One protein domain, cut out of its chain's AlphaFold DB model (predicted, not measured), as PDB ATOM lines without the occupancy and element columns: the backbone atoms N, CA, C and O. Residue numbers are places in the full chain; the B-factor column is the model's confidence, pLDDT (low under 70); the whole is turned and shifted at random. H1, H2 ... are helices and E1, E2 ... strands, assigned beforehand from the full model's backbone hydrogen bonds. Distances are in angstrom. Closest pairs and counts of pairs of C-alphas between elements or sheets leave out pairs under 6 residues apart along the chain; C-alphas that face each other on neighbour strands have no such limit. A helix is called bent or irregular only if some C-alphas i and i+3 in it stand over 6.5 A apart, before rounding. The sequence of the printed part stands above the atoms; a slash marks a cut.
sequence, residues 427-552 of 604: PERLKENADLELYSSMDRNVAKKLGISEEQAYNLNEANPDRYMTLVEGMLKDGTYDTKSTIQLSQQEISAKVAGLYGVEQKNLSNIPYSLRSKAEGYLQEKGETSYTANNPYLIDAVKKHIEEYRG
ATOM      1  N   PRO A 427      -4.110  14.679   1.674       84.69
ATOM      2  CA  PRO A 427      -3.247  13.562   1.278       84.69
ATOM      3  C   PRO A 427      -2.951  12.568   2.411       84.69
ATOM      4  O   PRO A 427      -2.891  11.366   2.167       84.69
ATOM      5  N   GLU A 428      -2.798  13.046   3.646       84.69
ATOM      6  CA  GLU A 428      -2.553  12.197   4.815       84.69
ATOM      7  C   GLU A 428      -3.823  11.444   5.223       84.69
ATOM      8  O   GLU A 428      -3.775  10.228   5.393       84.69
ATOM      9  N   ARG A 429      -4.986  12.112   5.217       81.25
ATOM     10  CA  ARG A 429      -6.296  11.464   5.435       81.25
ATOM     11  C   ARG A 429      -6.597  10.384   4.395       81.25
ATOM     12  O   ARG A 429      -7.120   9.326   4.728       81.25
ATOM     13  N   LEU A 430      -6.269  10.636   3.125       85.62
ATOM     14  CA  LEU A 430      -6.400   9.651   2.047       85.62
ATOM     15  C   LEU A 430      -5.528   8.419   2.301       85.62
ATOM     16  O   LEU A 430      -5.978   7.293   2.097       85.62
ATOM     17  N   LYS A 431      -4.296   8.627   2.769       87.12
ATOM     18  CA  LYS A 431      -3.371   7.542   3.089       87.12
ATOM     19  C   LYS A 431      -3.861   6.707   4.276       87.12
ATOM     20  O   LYS A 431      -3.888   5.489   4.167       87.12
ATOM     21  N   GLU A 432      -4.297   7.343   5.362       85.62
ATOM     22  CA  GLU A 432      -4.860   6.651   6.533       85.62
ATOM     23  C   GLU A 432      -6.137   5.870   6.178       85.62
ATOM     24  O   GLU A 432      -6.292   4.709   6.561       85.62
ATOM     25  N   ASN A 433      -7.024   6.462   5.372       84.12
ATOM     26  CA  ASN A 433      -8.240   5.791   4.911       84.12
ATOM     27  C   ASN A 433      -7.961   4.612   3.972       84.12
ATOM     28  O   ASN A 433      -8.757   3.679   3.942       84.12
ATOM     29  N   ALA A 434      -6.863   4.626   3.207       88.12
ATOM     30  CA  ALA A 434      -6.531   3.516   2.312       88.12
ATOM     31  C   ALA A 434      -6.313   2.207   3.085       88.12
ATOM     32  O   ALA A 434      -6.781   1.157   2.645       88.12
ATOM     33  N   ASP A 435      -5.663   2.283   4.248       85.75
ATOM     34  CA  ASP A 435      -5.434   1.122   5.110       85.75
ATOM     35  C   ASP A 435      -6.738   0.658   5.785       85.75
ATOM     36  O   ASP A 435      -7.008  -0.542   5.851       85.75
ATOM     37  N   LEU A 436      -7.583   1.594   6.238       85.69
ATOM     38  CA  LEU A 436      -8.874   1.282   6.869       85.69
ATOM     39  C   LEU A 436      -9.889   0.676   5.889       85.69
ATOM     40  O   LEU A 436     -10.645  -0.223   6.254       85.69
ATOM     41  N   GLU A 437      -9.921   1.158   4.647       89.38
ATOM     42  CA  GLU A 437     -10.891   0.718   3.641       89.38
ATOM     43  C   GLU A 437     -10.418  -0.467   2.795       89.38
ATOM     44  O   GLU A 437     -11.235  -1.012   2.050       89.38
ATOM     45  N   LEU A 438      -9.152  -0.884   2.909       92.88
ATOM     46  CA  LEU A 438      -8.508  -1.920   2.093       92.88
ATOM     47  C   LEU A 438      -9.428  -3.113   1.780       92.88
ATOM     48  O   LEU A 438      -9.735  -3.375   0.616       92.88
ATOM     49  N   TYR A 439      -9.915  -3.804   2.813       93.00
ATOM     50  CA  TYR A 439     -10.744  -5.001   2.647       93.00
ATOM     51  C   TYR A 439     -12.102  -4.686   2.019       93.00
ATOM     52  O   TYR A 439     -12.499  -5.333   1.052       93.00
ATOM     53  N   SER A 440     -12.770  -3.629   2.490       91.50
ATOM     54  CA  SER A 440     -14.063  -3.205   1.938       91.50
ATOM     55  C   SER A 440     -13.960  -2.800   0.460       91.50
ATOM     56  O   SER A 440     -14.865  -3.058  -0.332       91.50
ATOM     57  N   SER A 441     -12.834  -2.202   0.058       93.75
ATOM     58  CA  SER A 441     -12.550  -1.845  -1.330       93.75
ATOM     59  C   SER A 441     -12.313  -3.094  -2.182       93.75
ATOM     60  O   SER A 441     -12.830  -3.184  -3.300       93.75
ATOM     61  N   MET A 442     -11.566  -4.079  -1.672       95.94
ATOM     62  CA  MET A 442     -11.356  -5.357  -2.363       95.94
ATOM     63  C   MET A 442     -12.680  -6.108  -2.555       95.94
ATOM     64  O   MET A 442     -12.984  -6.502  -3.685       95.94
ATOM     65  N   ASP A 443     -13.503  -6.211  -1.509       96.12
ATOM     66  CA  ASP A 443     -14.795  -6.903  -1.554       96.12
ATOM     67  C   ASP A 443     -15.743  -6.246  -2.552       96.12
ATOM     68  O   ASP A 443     -16.289  -6.923  -3.423       96.12
ATOM     69  N   ARG A 444     -15.865  -4.915  -2.512       94.62
ATOM     70  CA  ARG A 444     -16.683  -4.138  -3.453       94.62
ATOM     71  C   ARG A 444     -16.256  -4.339  -4.904       94.62
ATOM     72  O   ARG A 444     -17.099  -4.508  -5.788       94.62
ATOM     73  N   ASN A 445     -14.950  -4.347  -5.170       96.38
ATOM     74  CA  ASN A 445     -14.417  -4.556  -6.513       96.38
ATOM     75  C   ASN A 445     -14.663  -5.989  -7.014       96.38
ATOM     76  O   ASN A 445     -15.124  -6.175  -8.145       96.38
ATOM     77  N   VAL A 446     -14.433  -7.005  -6.176       97.00
ATOM     78  CA  VAL A 446     -14.703  -8.412  -6.522       97.00
ATOM     79  C   VAL A 446     -16.201  -8.647  -6.724       97.00
ATOM     80  O   VAL A 446     -16.596  -9.265  -7.716       97.00
ATOM     81  N   ALA A 447     -17.035  -8.097  -5.841       96.69
ATOM     82  CA  ALA A 447     -18.490  -8.138  -5.936       96.69
ATOM     83  C   ALA A 447     -18.973  -7.582  -7.281       96.69
ATOM     84  O   ALA A 447     -19.679  -8.262  -8.031       96.69
ATOM     85  N   LYS A 448     -18.489  -6.389  -7.649       95.19
ATOM     86  CA  LYS A 448     -18.774  -5.732  -8.931       95.19
ATOM     87  C   LYS A 448     -18.295  -6.553 -10.131       95.19
ATOM     88  O   LYS A 448     -19.027  -6.669 -11.111       95.19
ATOM     89  N   LYS A 449     -17.095  -7.143 -10.067       96.12
ATOM     90  CA  LYS A 449     -16.521  -7.961 -11.153       96.12
ATOM     91  C   LYS A 449     -17.318  -9.240 -11.407       96.12
ATOM     92  O   LYS A 449     -17.428  -9.664 -12.556       96.12
ATOM     93  N   LEU A 450     -17.841  -9.859 -10.349       96.25
ATOM     94  CA  LEU A 450     -18.558 -11.133 -10.423       96.25
ATOM     95  C   LEU A 450     -20.086 -10.981 -10.498       96.25
ATOM     96  O   LEU A 450     -20.765 -11.967 -10.780       96.25
ATOM     97  N   GLY A 451     -20.627  -9.783 -10.267       96.06
ATOM     98  CA  GLY A 451     -22.073  -9.557 -10.189       96.06
ATOM     99  C   GLY A 451     -22.712 -10.210  -8.957       96.06
ATOM    100  O   GLY A 451     -23.811 -10.750  -9.059       96.06
ATOM    101  N   ILE A 452     -22.007 -10.196  -7.822       97.12
ATOM    102  CA  ILE A 452     -22.433 -10.767  -6.529       97.12
ATOM    103  C   ILE A 452     -22.517  -9.665  -5.457       97.12
ATOM    104  O   ILE A 452     -22.102  -8.536  -5.715       97.12
ATOM    105  N   SER A 453     -23.062  -9.955  -4.270       95.81
ATOM    106  CA  SER A 453     -23.047  -9.004  -3.141       95.81
ATOM    107  C   SER A 453     -21.658  -8.893  -2.493       95.81
ATOM    108  O   SER A 453     -20.836  -9.801  -2.620       95.81
ATOM    109  N   GLU A 454     -21.394  -7.804  -1.760       94.38
ATOM    110  CA  GLU A 454     -20.141  -7.641  -0.995       94.38
ATOM    111  C   GLU A 454     -19.954  -8.762   0.038       94.38
ATOM    112  O   GLU A 454     -18.874  -9.330   0.134       94.38
ATOM    113  N   GLU A 455     -21.027  -9.190   0.708       96.12
ATOM    114  CA  GLU A 455     -21.004 -10.344   1.619       96.12
ATOM    115  C   GLU A 455     -20.620 -11.650   0.898       96.12
ATOM    116  O   GLU A 455     -19.886 -12.481   1.426       96.12
ATOM    117  N   GLN A 456     -21.077 -11.849  -0.344       96.69
ATOM    118  CA  GLN A 456     -20.679 -13.008  -1.148       96.69
ATOM    119  C   GLN A 456     -19.213 -12.928  -1.597       96.69
ATOM    120  O   GLN A 456     -18.565 -13.969  -1.713       96.69
ATOM    121  N   ALA A 457     -18.687 -11.727  -1.847       96.31
ATOM    122  CA  ALA A 457     -17.270 -11.518  -2.130       96.31
ATOM    123  C   ALA A 457     -16.403 -11.786  -0.889       96.31
ATOM    124  O   ALA A 457     -15.432 -12.533  -0.992       96.31
ATOM    125  N   TYR A 458     -16.820 -11.298   0.280       95.62
ATOM    126  CA  TYR A 458     -16.195 -11.605   1.566       95.62
ATOM    127  C   TYR A 458     -16.151 -13.123   1.820       95.62
ATOM    128  O   TYR A 458     -15.090 -13.697   2.058       95.62
ATOM    129  N   ASN A 459     -17.283 -13.816   1.650       95.62
ATOM    130  CA  ASN A 459     -17.355 -15.275   1.799       95.62
ATOM    131  C   ASN A 459     -16.467 -16.019   0.783       95.62
ATOM    132  O   ASN A 459     -15.965 -17.108   1.069       95.62
ATOM    133  N   LEU A 460     -16.258 -15.456  -0.414       96.12
ATOM    134  CA  LEU A 460     -15.311 -15.999  -1.389       96.12
ATOM    135  C   LEU A 460     -13.862 -15.846  -0.909       96.12
ATOM    136  O   LEU A 460     -13.078 -16.769  -1.134       96.12
ATOM    137  N   ASN A 461     -13.515 -14.734  -0.256       96.88
ATOM    138  CA  ASN A 461     -12.199 -14.540   0.352       96.88
ATOM    139  C   ASN A 461     -11.930 -15.593   1.436       96.88
ATOM    140  O   ASN A 461     -10.885 -16.231   1.421       96.88
ATOM    141  N   GLU A 462     -12.899 -15.858   2.318       95.19
ATOM    142  CA  GLU A 462     -12.747 -16.888   3.357       95.19
ATOM    143  C   GLU A 462     -12.670 -18.310   2.782       95.19
ATOM    144  O   GLU A 462     -11.847 -19.122   3.208       95.19
ATOM    145  N   ALA A 463     -13.522 -18.635   1.804       96.31
ATOM    146  CA  ALA A 463     -13.621 -19.992   1.269       96.31
ATOM    147  C   ALA A 463     -12.522 -20.334   0.251       96.31
ATOM    148  O   ALA A 463     -12.151 -21.501   0.101       96.31
ATOM    149  N   ASN A 464     -12.046 -19.348  -0.512       97.19
ATOM    150  CA  ASN A 464     -11.023 -19.525  -1.539       97.19
ATOM    151  C   ASN A 464     -10.198 -18.234  -1.726       97.19
ATOM    152  O   ASN A 464     -10.345 -17.545  -2.748       97.19
ATOM    153  N   PRO A 465      -9.309 -17.922  -0.766       95.81
ATOM    154  CA  PRO A 465      -8.530 -16.686  -0.777       95.81
ATOM    155  C   PRO A 465      -7.612 -16.594  -2.002       95.81
ATOM    156  O   PRO A 465      -7.453 -15.520  -2.572       95.81
ATOM    157  N   ASP A 466      -7.098 -17.714  -2.518       95.62
ATOM    158  CA  ASP A 466      -6.277 -17.718  -3.736       95.62
ATOM    159  C   ASP A 466      -7.051 -17.238  -4.965       95.62
ATOM    160  O   ASP A 466      -6.555 -16.422  -5.749       95.62
ATOM    161  N   ARG A 467      -8.282 -17.728  -5.150       95.88
ATOM    162  CA  ARG A 467      -9.152 -17.269  -6.239       95.88
ATOM    163  C   ARG A 467      -9.520 -15.803  -6.055       95.88
ATOM    164  O   ARG A 467      -9.531 -15.066  -7.039       95.88
ATOM    165  N   TYR A 468      -9.813 -15.395  -4.826       97.00
ATOM    166  CA  TYR A 468     -10.142 -14.016  -4.491       97.00
ATOM    167  C   TYR A 468      -8.976 -13.066  -4.816       97.00
ATOM    168  O   TYR A 468      -9.141 -12.150  -5.621       97.00
ATOM    169  N   MET A 469      -7.767 -13.352  -4.324       96.62
ATOM    170  CA  MET A 469      -6.566 -12.555  -4.600       96.62
ATOM    171  C   MET A 469      -6.216 -12.529  -6.090       96.62
ATOM    172  O   MET A 469      -5.834 -11.486  -6.610       96.62
ATOM    173  N   THR A 470      -6.420 -13.636  -6.816       95.25
ATOM    174  CA  THR A 470      -6.221 -13.679  -8.280       95.25
ATOM    175  C   THR A 470      -7.174 -12.733  -9.017       95.25
ATOM    176  O   THR A 470      -6.783 -12.100  -9.998       95.25
ATOM    177  N   LEU A 471      -8.427 -12.612  -8.561       96.56
ATOM    178  CA  LEU A 471      -9.391 -11.672  -9.140       96.56
ATOM    179  C   LEU A 471      -8.983 -10.222  -8.875       96.56
ATOM    180  O   LEU A 471      -9.042  -9.404  -9.792       96.56
ATOM    181  N   VAL A 472      -8.556  -9.916  -7.649       96.38
ATOM    182  CA  VAL A 472      -8.092  -8.574  -7.271       96.38
ATOM    183  C   VAL A 472      -6.852  -8.179  -8.070       96.38
ATOM    184  O   VAL A 472      -6.834  -7.117  -8.689       96.38
ATOM    185  N   GLU A 473      -5.860  -9.061  -8.146       95.06
ATOM    186  CA  GLU A 473      -4.638  -8.850  -8.925       95.06
ATOM    187  C   GLU A 473      -4.934  -8.661 -10.422       95.06
ATOM    188  O   GLU A 473      -4.369  -7.773 -11.062       95.06
ATOM    189  N   GLY A 474      -5.863  -9.444 -10.982       94.94
ATOM    190  CA  GLY A 474      -6.330  -9.265 -12.357       94.94
ATOM    191  C   GLY A 474      -6.966  -7.890 -12.586       94.94
ATOM    192  O   GLY A 474      -6.666  -7.231 -13.577       94.94
ATOM    193  N   MET A 475      -7.787  -7.407 -11.645       96.00
ATOM    194  CA  MET A 475      -8.375  -6.063 -11.732       96.00
ATOM    195  C   MET A 475      -7.326  -4.950 -11.658       96.00
ATOM    196  O   MET A 475      -7.464  -3.960 -12.381       96.00
ATOM    197  N   LEU A 476      -6.286  -5.115 -10.832       93.62
ATOM    198  CA  LEU A 476      -5.155  -4.187 -10.771       93.62
ATOM    199  C   LEU A 476      -4.389  -4.147 -12.101       93.62
ATOM    200  O   LEU A 476      -4.136  -3.061 -12.617       93.62
ATOM    201  N   LYS A 477      -4.066  -5.310 -12.684       92.62
ATOM    202  CA  LYS A 477      -3.334  -5.415 -13.963       92.62
ATOM    203  C   LYS A 477      -4.113  -4.834 -15.139       92.62
ATOM    204  O   LYS A 477      -3.544  -4.129 -15.969       92.62
ATOM    205  N   ASP A 478      -5.418  -5.082 -15.176       92.69
ATOM    206  CA  ASP A 478      -6.295  -4.600 -16.244       92.69
ATOM    207  C   ASP A 478      -6.705  -3.123 -16.059       92.69
ATOM    208  O   ASP A 478      -7.445  -2.583 -16.881       92.69
ATOM    209  N   GLY A 479      -6.283  -2.470 -14.966       91.06
ATOM    210  CA  GLY A 479      -6.659  -1.088 -14.642       91.06
ATOM    211  C   GLY A 479      -8.155  -0.904 -14.359       91.06
ATOM    212  O   GLY A 479      -8.690   0.188 -14.536       91.06
ATOM    213  N   THR A 480      -8.851  -1.972 -13.956       93.94
ATOM    214  CA  THR A 480     -10.303  -1.967 -13.690       93.94
ATOM    215  C   THR A 480     -10.655  -1.883 -12.207       93.94
ATOM    216  O   THR A 480     -11.839  -1.835 -11.870       93.94
ATOM    217  N   TYR A 481      -9.649  -1.848 -11.329       93.19
ATOM    218  CA  TYR A 481      -9.830  -1.668  -9.893       93.19
ATOM    219  C   TYR A 481     -10.292  -0.234  -9.579       93.19
ATOM    220  O   TYR A 481      -9.613   0.740  -9.899       93.19
ATOM    221  N   ASP A 482     -11.466  -0.107  -8.966       92.00
ATOM    222  CA  ASP A 482     -12.070   1.156  -8.547       92.00
ATOM    223  C   ASP A 482     -11.395   1.648  -7.261       92.00
ATOM    224  O   ASP A 482     -11.443   0.969  -6.237       92.00
ATOM    225  N   THR A 483     -10.759   2.818  -7.320       92.38
ATOM    226  CA  THR A 483     -10.003   3.419  -6.207       92.38
ATOM    227  C   THR A 483     -10.820   4.422  -5.401       92.38
ATOM    228  O   THR A 483     -10.267   5.233  -4.660       92.38
ATOM    229  N   LYS A 484     -12.142   4.430  -5.571       89.94
ATOM    230  CA  LYS A 484     -13.025   5.341  -4.847       89.94
ATOM    231  C   LYS A 484     -13.131   4.970  -3.369       89.94
ATOM    232  O   LYS A 484     -13.721   3.944  -3.029       89.94
ATOM    233  N   SER A 485     -12.660   5.877  -2.521       84.88
ATOM    234  CA  SER A 485     -12.794   5.825  -1.066       84.88
ATOM    235  C   SER A 485     -13.898   6.735  -0.555       84.88
ATOM    236  O   SER A 485     -14.135   7.796  -1.142       84.88
ATOM    237  N   THR A 486     -14.525   6.361   0.560       85.31
ATOM    238  CA  THR A 486     -15.437   7.229   1.311       85.31
ATOM    239  C   THR A 486     -14.645   7.958   2.392       85.31
ATOM    240  O   THR A 486     -14.249   7.397   3.406       85.31
ATOM    241  N   ILE A 487     -14.419   9.250   2.192       85.50
ATOM    242  CA  ILE A 487     -13.649  10.082   3.114       85.50
ATOM    243  C   ILE A 487     -14.620  10.743   4.082       85.50
ATOM    244  O   ILE A 487     -15.448  11.552   3.664       85.50
ATOM    245  N   GLN A 488     -14.514  10.413   5.371       86.75
ATOM    246  CA  GLN A 488     -15.212  11.147   6.431       86.75
ATOM    247  C   GLN A 488     -14.648  12.559   6.528       86.75
ATOM    248  O   GLN A 488     -13.428  12.713   6.506       86.75
ATOM    249  N   LEU A 489     -15.516  13.565   6.620       89.00
ATOM    250  CA  LEU A 489     -15.157  14.965   6.845       89.00
ATOM    251  C   LEU A 489     -14.478  15.150   8.213       89.00
ATOM    252  O   LEU A 489     -14.733  14.391   9.145       89.00
ATOM    253  N   SER A 490     -13.612  16.158   8.337       88.88
ATOM    254  CA  SER A 490     -13.053  16.562   9.628       88.88
ATOM    255  C   SER A 490     -14.163  17.125  10.522       88.88
ATOM    256  O   SER A 490     -15.201  17.586  10.037       88.88
ATOM    257  N   GLN A 491     -13.941  17.161  11.837       89.38
ATOM    258  CA  GLN A 491     -14.910  17.777  12.749       89.38
ATOM    259  C   GLN A 491     -15.117  19.269  12.445       89.38
ATOM    260  O   GLN A 491     -16.211  19.798  12.651       89.38
ATOM    261  N   GLN A 492     -14.098  19.955  11.918       89.38
ATOM    262  CA  GLN A 492     -14.196  21.350  11.501       89.38
ATOM    263  C   GLN A 492     -15.061  21.496  10.240       89.38
ATOM    264  O   GLN A 492     -15.921  22.375  10.203       89.38
ATOM    265  N   GLU A 493     -14.901  20.610   9.252       93.12
ATOM    266  CA  GLU A 493     -15.747  20.540   8.052       93.12
ATOM    267  C   GLU A 493     -17.214  20.222   8.411       93.12
ATOM    268  O   GLU A 493     -18.137  20.858   7.892       93.12
ATOM    269  N   ILE A 494     -17.442  19.287   9.340       93.31
ATOM    270  CA  ILE A 494     -18.781  18.960   9.862       93.31
ATOM    271  C   ILE A 494     -19.374  20.170  10.591       93.31
ATOM    272  O   ILE A 494     -20.493  20.581  10.288       93.31
ATOM    273  N   SER A 495     -18.616  20.806  11.487       92.88
ATOM    274  CA  SER A 495     -19.059  22.000  12.220       92.88
ATOM    275  C   SER A 495     -19.405  23.159  11.282       92.88
ATOM    276  O   SER A 495     -20.382  23.868  11.518       92.88
ATOM    277  N   ALA A 496     -18.659  23.339  10.187       94.19
ATOM    278  CA  ALA A 496     -18.968  24.331   9.160       94.19
ATOM    279  C   ALA A 496     -20.291  24.021   8.438       94.19
ATOM    280  O   ALA A 496     -21.096  24.925   8.204       94.19
ATOM    281  N   LYS A 497     -20.565  22.744   8.139       96.75
ATOM    282  CA  LYS A 497     -21.861  22.316   7.590       96.75
ATOM    283  C   LYS A 497     -23.008  22.538   8.577       96.75
ATOM    284  O   LYS A 497     -24.044  23.064   8.177       96.75
ATOM    285  N   VAL A 498     -22.821  22.199   9.854       96.00
ATOM    286  CA  VAL A 498     -23.817  22.453  10.909       96.00
ATOM    287  C   VAL A 498     -24.092  23.951  11.034       96.00
ATOM    288  O   VAL A 498     -25.249  24.363  11.027       96.00
ATOM    289  N   ALA A 499     -23.053  24.786  11.069       93.94
ATOM    290  CA  ALA A 499     -23.189  26.242  11.101       93.94
ATOM    291  C   ALA A 499     -23.984  26.767   9.891       93.94
ATOM    292  O   ALA A 499     -24.892  27.585  10.050       93.94
ATOM    293  N   GLY A 500     -23.732  26.205   8.703       95.88
ATOM    294  CA  GLY A 500     -24.506  26.469   7.490       95.88
ATOM    295  C   GLY A 500     -25.993  26.117   7.611       95.88
ATOM    296  O   GLY A 500     -26.832  26.883   7.135       95.88
ATOM    297  N   LEU A 501     -26.346  25.018   8.292       95.88
ATOM    298  CA  LEU A 501     -27.748  24.661   8.550       95.88
ATOM    299  C   LEU A 501     -28.451  25.723   9.399       95.88
ATOM    300  O   LEU A 501     -29.581  26.092   9.078       95.88
ATOM    301  N   TYR A 502     -27.789  26.267  10.422       93.75
ATOM    302  CA  TYR A 502     -28.345  27.326  11.275       93.75
ATOM    303  C   TYR A 502     -28.231  28.732  10.664       93.75
ATOM    304  O   TYR A 502     -28.977  29.619  11.056       93.75
ATOM    305  N   GLY A 503     -27.395  28.929   9.641       93.25
ATOM    306  CA  GLY A 503     -27.159  30.245   9.039       93.25
ATOM    307  C   GLY A 503     -26.255  31.143   9.889       93.25
ATOM    308  O   GLY A 503     -26.361  32.363   9.809       93.25
ATOM    309  N   VAL A 504     -25.378  30.542  10.698       90.81
ATOM    310  CA  VAL A 504     -24.428  31.240  11.577       90.81
ATOM    311  C   VAL A 504     -22.990  31.019  11.109       90.81
ATOM    312  O   VAL A 504     -22.688  30.058  10.402       90.81
ATOM    313  N   GLU A 505     -22.073  31.899  11.511       91.44
ATOM    314  CA  GLU A 505     -20.642  31.641  11.333       91.44
ATOM    315  C   GLU A 505     -20.194  30.486  12.239       91.44
ATOM    316  O   GLU A 505     -20.661  30.366  13.371       91.44
ATOM    317  N   GLN A 506     -19.234  29.672  11.791       88.31
ATOM    318  CA  GLN A 506     -18.751  28.512  12.553       88.31
ATOM    319  C   GLN A 506     -18.272  28.871  13.967       88.31
ATOM    320  O   GLN A 506     -18.538  28.136  14.913       88.31
ATOM    321  N   LYS A 507     -17.615  30.023  14.133       85.00
ATOM    322  CA  LYS A 507     -17.154  30.504  15.445       85.00
ATOM    323  C   LYS A 507     -18.304  30.797  16.421       85.00
ATOM    324  O   LYS A 507     -18.097  30.767  17.625       85.00
ATOM    325  N   ASN A 508     -19.509  31.045  15.903       87.31
ATOM    326  CA  ASN A 508     -20.717  31.310  16.684       87.31
ATOM    327  C   ASN A 508     -21.543  30.040  16.915       87.31
ATOM    328  O   ASN A 508     -22.626  30.110  17.489       87.31
ATOM    329  N   LEU A 509     -21.060  28.874  16.475       87.12
ATOM    330  CA  LEU A 509     -21.780  27.619  16.640       87.12
ATOM    331  C   LEU A 509     -21.955  27.257  18.125       87.12
ATOM    332  O   LEU A 509     -22.927  26.604  18.481       87.12
ATOM    333  N   SER A 510     -21.077  27.736  19.011       84.56
ATOM    334  CA  SER A 510     -21.250  27.626  20.467       84.56
ATOM    335  C   SER A 510     -22.533  28.280  20.987       84.56
ATOM    336  O   SER A 510     -23.005  27.889  22.047       84.56
ATOM    337  N   ASN A 511     -23.116  29.225  20.242       85.06
ATOM    338  CA  ASN A 511     -24.384  29.874  20.579       85.06
ATOM    339  C   ASN A 511     -25.599  29.053  20.128       85.06
ATOM    340  O   ASN A 511     -26.721  29.547  20.186       85.06
ATOM    341  N   ILE A 512     -25.406  27.827  19.644       91.19
ATOM    342  CA  ILE A 512     -26.481  26.877  19.363       91.19
ATOM    343  C   ILE A 512     -26.430  25.789  20.447       91.19
ATOM    344  O   ILE A 512     -25.356  25.201  20.645       91.19
ATOM    345  N   PRO A 513     -27.558  25.475  21.118       92.25
ATOM    346  CA  PRO A 513     -27.604  24.421  22.124       92.25
ATOM    347  C   PRO A 513     -26.963  23.122  21.636       92.25
ATOM    348  O   PRO A 513     -27.121  22.720  20.478       92.25
ATOM    349  N   TYR A 514     -26.200  22.464  22.509       90.19
ATOM    350  CA  TYR A 514     -25.450  21.260  22.141       90.19
ATOM    351  C   TYR A 514     -26.349  20.153  21.570       90.19
ATOM    352  O   TYR A 514     -25.989  19.542  20.563       90.19
ATOM    353  N   SER A 515     -27.532  19.934  22.152       90.44
ATOM    354  CA  SER A 515     -28.485  18.927  21.664       90.44
ATOM    355  C   SER A 515     -28.881  19.168  20.199       90.44
ATOM    356  O   SER A 515     -28.920  18.236  19.395       90.44
ATOM    357  N   LEU A 516     -29.084  20.432  19.820       93.69
ATOM    358  CA  LEU A 516     -29.454  20.848  18.469       93.69
ATOM    359  C   LEU A 516     -28.295  20.705  17.483       93.69
ATOM    360  O   LEU A 516     -28.504  20.304  16.334       93.69
ATOM    361  N   ARG A 517     -27.064  20.975  17.927       94.38
ATOM    362  CA  ARG A 517     -25.857  20.702  17.132       94.38
ATOM    363  C   ARG A 517     -25.702  19.211  16.865       94.38
ATOM    364  O   ARG A 517     -25.579  18.819  15.710       94.38
ATOM    365  N   SER A 518     -25.817  18.387  17.904       92.69
ATOM    366  CA  SER A 518     -25.745  16.928  17.781       92.69
ATOM    367  C   SER A 518     -26.830  16.376  16.843       92.69
ATOM    368  O   SER A 518     -26.553  15.519  16.003       92.69
ATOM    369  N   LYS A 519     -28.054  16.919  16.896       93.88
ATOM    370  CA  LYS A 519     -29.130  16.546  15.963       93.88
ATOM    371  C   LYS A 519     -28.845  16.938  14.518       93.88
ATOM    372  O   LYS A 519     -29.133  16.158  13.611       93.88
ATOM    373  N   ALA A 520     -28.260  18.110  14.303       95.31
ATOM    374  CA  ALA A 520     -27.844  18.546  12.977       95.31
ATOM    375  C   ALA A 520     -26.736  17.648  12.402       95.31
ATOM    376  O   ALA A 520     -26.789  17.293  11.227       95.31
ATOM    377  N   GLU A 521     -25.769  17.237  13.226       94.88
ATOM    378  CA  GLU A 521     -24.720  16.287  12.829       94.88
ATOM    379  C   GLU A 521     -25.309  14.929  12.436       94.88
ATOM    380  O   GLU A 521     -25.014  14.430  11.349       94.88
ATOM    381  N   GLY A 522     -26.209  14.372  13.255       93.81
ATOM    382  CA  GLY A 522     -26.921  13.134  12.924       93.81
ATOM    383  C   GLY A 522     -27.706  13.243  11.612       93.81
ATOM    384  O   GLY A 522     -27.681  12.328  10.789       93.81
ATOM    385  N   TYR A 523     -28.339  14.393  11.361       95.69
ATOM    386  CA  TYR A 523     -29.046  14.663  10.106       95.69
ATOM    387  C   TYR A 523     -28.115  14.683   8.894       95.69
ATOM    388  O   TYR A 523     -28.423  14.068   7.870       95.69
ATOM    389  N   LEU A 524     -26.961  15.339   9.006       95.62
ATOM    390  CA  LEU A 524     -25.949  15.329   7.951       95.62
ATOM    391  C   LEU A 524     -25.415  13.912   7.710       95.62
ATOM    392  O   LEU A 524     -25.220  13.527   6.557       95.62
ATOM    393  N   GLN A 525     -25.224  13.120   8.766       93.62
ATOM    394  CA  GLN A 525     -24.747  11.743   8.658       93.62
ATOM    395  C   GLN A 525     -25.754  10.852   7.919       93.62
ATOM    396  O   GLN A 525     -25.374  10.147   6.986       93.62
ATOM    397  N   GLU A 526     -27.046  10.931   8.252       93.38
ATOM    398  CA  GLU A 526     -28.108  10.192   7.550       93.38
ATOM    399  C   GLU A 526     -28.256  10.610   6.079       93.38
ATOM    400  O   GLU A 526     -28.638   9.802   5.230       93.38
ATOM    401  N   LYS A 527     -27.924  11.864   5.749       93.06
ATOM    402  CA  LYS A 527     -27.871  12.363   4.366       93.06
ATOM    403  C   LYS A 527     -26.590  11.976   3.620       93.06
ATOM    404  O   LYS A 527     -26.495  12.247   2.424       93.06
ATOM    405  N   GLY A 528     -25.626  11.349   4.296       91.31
ATOM    406  CA  GLY A 528     -24.305  11.050   3.744       91.31
ATOM    407  C   GLY A 528     -23.438  12.293   3.535       91.31
ATOM    408  O   GLY A 528     -22.436  12.225   2.833       91.31
ATOM    409  N   GLU A 529     -23.801  13.430   4.132       94.25
ATOM    410  CA  GLU A 529     -23.114  14.714   3.980       94.25
ATOM    411  C   GLU A 529     -21.929  14.904   4.930       94.25
ATOM    412  O   GLU A 529     -21.196  15.884   4.793       94.25
ATOM    413  N   THR A 530     -21.714  13.982   5.870       91.69
ATOM    414  CA  THR A 530     -20.498  13.925   6.704       91.69
ATOM    415  C   THR A 530     -19.348  13.205   6.008       91.69
ATOM    416  O   THR A 530     -18.290  13.018   6.600       91.69
ATOM    417  N   SER A 531     -19.531  12.792   4.754       90.50
ATOM    418  CA  SER A 531     -18.509  12.114   3.967       90.50
ATOM    419  C   SER A 531     -18.623  12.467   2.488       90.50
ATOM    420  O   SER A 531     -19.646  12.976   2.034       90.50
ATOM    421  N   TYR A 532     -17.582  12.192   1.715       86.38
ATOM    422  CA  TYR A 532     -17.634  12.282   0.260       86.38
ATOM    423  C   TYR A 532     -16.800  11.179  -0.381       86.38
ATOM    424  O   TYR A 532     -15.879  10.638   0.227       86.38
ATOM    425  N   THR A 533     -17.117  10.841  -1.628       87.19
ATOM    426  CA  THR A 533     -16.344   9.861  -2.391       87.19
ATOM    427  C   THR A 533     -15.278  10.558  -3.223       87.19
ATOM    428  O   THR A 533     -15.600  11.434  -4.029       87.19
ATOM    429  N   ALA A 534     -14.022  10.140  -3.092       87.88
ATOM    430  CA  ALA A 534     -12.935  10.609  -3.946       87.88
ATOM    431  C   ALA A 534     -12.011   9.460  -4.351       87.88
ATOM    432  O   ALA A 534     -11.962   8.418  -3.700       87.88
ATOM    433  N   ASN A 535     -11.280   9.651  -5.451       89.31
ATOM    434  CA  ASN A 535     -10.249   8.702  -5.852       89.31
ATOM    435  C   ASN A 535      -9.115   8.745  -4.827       89.31
ATOM    436  O   ASN A 535      -8.531   9.804  -4.596       89.31
ATOM    437  N   ASN A 536      -8.791   7.596  -4.251       90.94
ATOM    438  CA  ASN A 536      -7.701   7.440  -3.311       90.94
ATOM    439  C   ASN A 536      -6.518   6.763  -4.014       90.94
ATOM    440  O   ASN A 536      -6.551   5.555  -4.253       90.94
ATOM    441  N   PRO A 537      -5.467   7.514  -4.385       87.12
ATOM    442  CA  PRO A 537      -4.332   6.938  -5.096       87.12
ATOM    443  C   PRO A 537      -3.564   5.912  -4.246       87.12
ATOM    444  O   PRO A 537      -2.941   5.018  -4.811       87.12
ATOM    445  N   TYR A 538      -3.655   5.988  -2.914       92.19
ATOM    446  CA  TYR A 538      -2.956   5.086  -1.995       92.19
ATOM    447  C   TYR A 538      -3.631   3.711  -1.863       92.19
ATOM    448  O   TYR A 538      -2.990   2.763  -1.419       92.19
ATOM    449  N   LEU A 539      -4.896   3.568  -2.290       92.00
ATOM    450  CA  LEU A 539      -5.626   2.293  -2.241       92.00
ATOM    451  C   LEU A 539      -4.952   1.215  -3.101       92.00
ATOM    452  O   LEU A 539      -4.881   0.062  -2.692       92.00
ATOM    453  N   ILE A 540      -4.421   1.577  -4.275       92.69
ATOM    454  CA  ILE A 540      -3.706   0.623  -5.142       92.69
ATOM    455  C   ILE A 540      -2.470   0.080  -4.430       92.69
ATOM    456  O   ILE A 540      -2.244  -1.128  -4.446       92.69
ATOM    457  N   ASP A 541      -1.690   0.957  -3.801       92.62
ATOM    458  CA  ASP A 541      -0.460   0.569  -3.113       92.62
ATOM    459  C   ASP A 541      -0.763  -0.287  -1.879       92.62
ATOM    460  O   ASP A 541      -0.098  -1.300  -1.666       92.62
ATOM    461  N   ALA A 542      -1.809   0.053  -1.116       93.88
ATOM    462  CA  ALA A 542      -2.281  -0.753   0.009       93.88
ATOM    463  C   ALA A 542      -2.721  -2.159  -0.440       93.88
ATOM    464  O   ALA A 542      -2.321  -3.159   0.157       93.88
ATOM    465  N   VAL A 543      -3.482  -2.260  -1.539       94.00
ATOM    466  CA  VAL A 543      -3.939  -3.547  -2.093       94.00
ATOM    467  C   VAL A 543      -2.773  -4.361  -2.648       94.00
ATOM    468  O   VAL A 543      -2.695  -5.558  -2.378       94.00
ATOM    469  N   LYS A 544      -1.849  -3.737  -3.392       93.38
ATOM    470  CA  LYS A 544      -0.629  -4.400  -3.875       93.38
ATOM    471  C   LYS A 544       0.152  -4.970  -2.697       93.38
ATOM    472  O   LYS A 544       0.384  -6.173  -2.669       93.38
ATOM    473  N   LYS A 545       0.455  -4.142  -1.695       94.38
ATOM    474  CA  LYS A 545       1.168  -4.560  -0.485       94.38
ATOM    475  C   LYS A 545       0.473  -5.733   0.210       94.38
ATOM    476  O   LYS A 545       1.136  -6.699   0.571       94.38
ATOM    477  N   HIS A 546      -0.854  -5.697   0.336       94.69
ATOM    478  CA  HIS A 546      -1.610  -6.794   0.937       94.69
ATOM    479  C   HIS A 546      -1.513  -8.105   0.136       94.69
ATOM    480  O   HIS A 546      -1.342  -9.177   0.716       94.69
ATOM    481  N   ILE A 547      -1.573  -8.038  -1.199       93.62
ATOM    482  CA  ILE A 547      -1.383  -9.212  -2.067       93.62
ATOM    483  C   ILE A 547       0.044  -9.756  -1.942       93.62
ATOM    484  O   ILE A 547       0.221 -10.970  -1.880       93.62
ATOM    485  N   GLU A 548       1.055  -8.886  -1.884       93.44
ATOM    486  CA  GLU A 548       2.459  -9.284  -1.715       93.44
ATOM    487  C   GLU A 548       2.693  -9.977  -0.373       93.44
ATOM    488  O   GLU A 548       3.336 -11.025  -0.324       93.44
ATOM    489  N   GLU A 549       2.119  -9.440   0.706       93.62
ATOM    490  CA  GLU A 549       2.145 -10.061   2.032       93.62
ATOM    491  C   GLU A 549       1.455 -11.434   2.030       93.62
ATOM    492  O   GLU A 549       1.958 -12.373   2.648       93.62
ATOM    493  N   TYR A 550       0.343 -11.581   1.299       93.00
ATOM    494  CA  TYR A 550      -0.371 -12.854   1.168       93.00
ATOM    495  C   TYR A 550       0.394 -13.889   0.321       93.00
ATOM    496  O   TYR A 550       0.446 -15.067   0.675       93.00
ATOM    497  N   ARG A 551       0.981 -13.477  -0.812       89.31
ATOM    498  CA  ARG A 551       1.650 -14.371  -1.780       89.31
ATOM    499  C   ARG A 551       3.105 -14.674  -1.425       89.31
ATOM    500  O   ARG A 551       3.619 -15.709  -1.840       89.31
ATOM    501  N   GLY A 552       3.779 -13.769  -0.716       88.00
ATOM    502  CA  GLY A 552       5.229 -13.800  -0.509       88.00
ATOM    503  C   GLY A 552       6.053 -13.421  -1.749       88.00
ATOM    504  O   GLY A 552       7.271 -13.593  -1.742       88.00
TER     505      GLY A 552
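AT A GLANCE: This is residues 427 to 552 of the 604 residues of an uncharacterized protein of Alphaproteobacteria bacterium CG1_02_46_17 (UniProt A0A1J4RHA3). Two helical lobes are joined by a ribbon of two antiparallel strands, E1 and E2, making a rod: H1, H2, H3 and H7 form the larger lobe, H4, H5 and H6 the smaller. The 126 printed residues include seven named helices and two named strands, in the order H1 H2 H3 E1 H4 H5 H6 E2 H7, mostly helix. The whole is loose, with a radius of gyration of the C-alphas of 18.9 A and spans of 56 by 27 by 21 A.

HOW THE PARTS SIT: Start at H1, residues 427 to 450, assigned as one helix by its hydrogen bonds but bent, with C-alphas 436 and 439 7.8 A apart; its arms are H1a, 427 to 436, and H1b, 439 to 450. H2, residues 454 to 463, touches H1b, closest at C-alphas 454 and 447, 5.2 A. H3, residues 465 to 477, touches H1b with residues 468 to 472 alone, closest at C-alphas 472 and 446, 6.7 A. Next, E1, residues 484 to 488, is the antiparallel neighbour of E2, residues 531 to 535; look for N 485 and O 534, 2.9 A apart, within hydrogen-bond range. H4, residues 491 to 502, touches H5, residues 506 to 511, closest at C-alphas 499 and 506, 5.2 A. H6, residues 514 to 526, touches H4, closest at C-alphas 520 and 498, 6.0 A. H7, residues 538 to 551, touches H1a with residues 538 to 542 alone, closest at C-alphas 539 and 434, 4.8 A. H5 is irregular, with C-alphas 507 and 510 7.1 A apart. Every O i to N i+4 pair is within hydrogen-bond range in H1b, H2, H3, H4, H6 and H7, against 5 of 6 in H1a and 0 of 2 in H5, where 2 of 3 O i to N i+3 pairs are.

IN THESE COORDINATES: Find C-alpha 427 at (-3.247, 13.562, 1.278), where H1a begins. From first to last C-alpha H7 is 20.0 A long, ending at C-alpha 551 at (1.650, -14.371, -1.780); H6 is 18.5 A and H3 18.1 A.

THE WHOLE: The C-alphas farthest apart, of Asn 511 and Gly 552, are 56.8 A apart. The printed part has no cut and no long link, and no printed residue is under 70 in pLDDT.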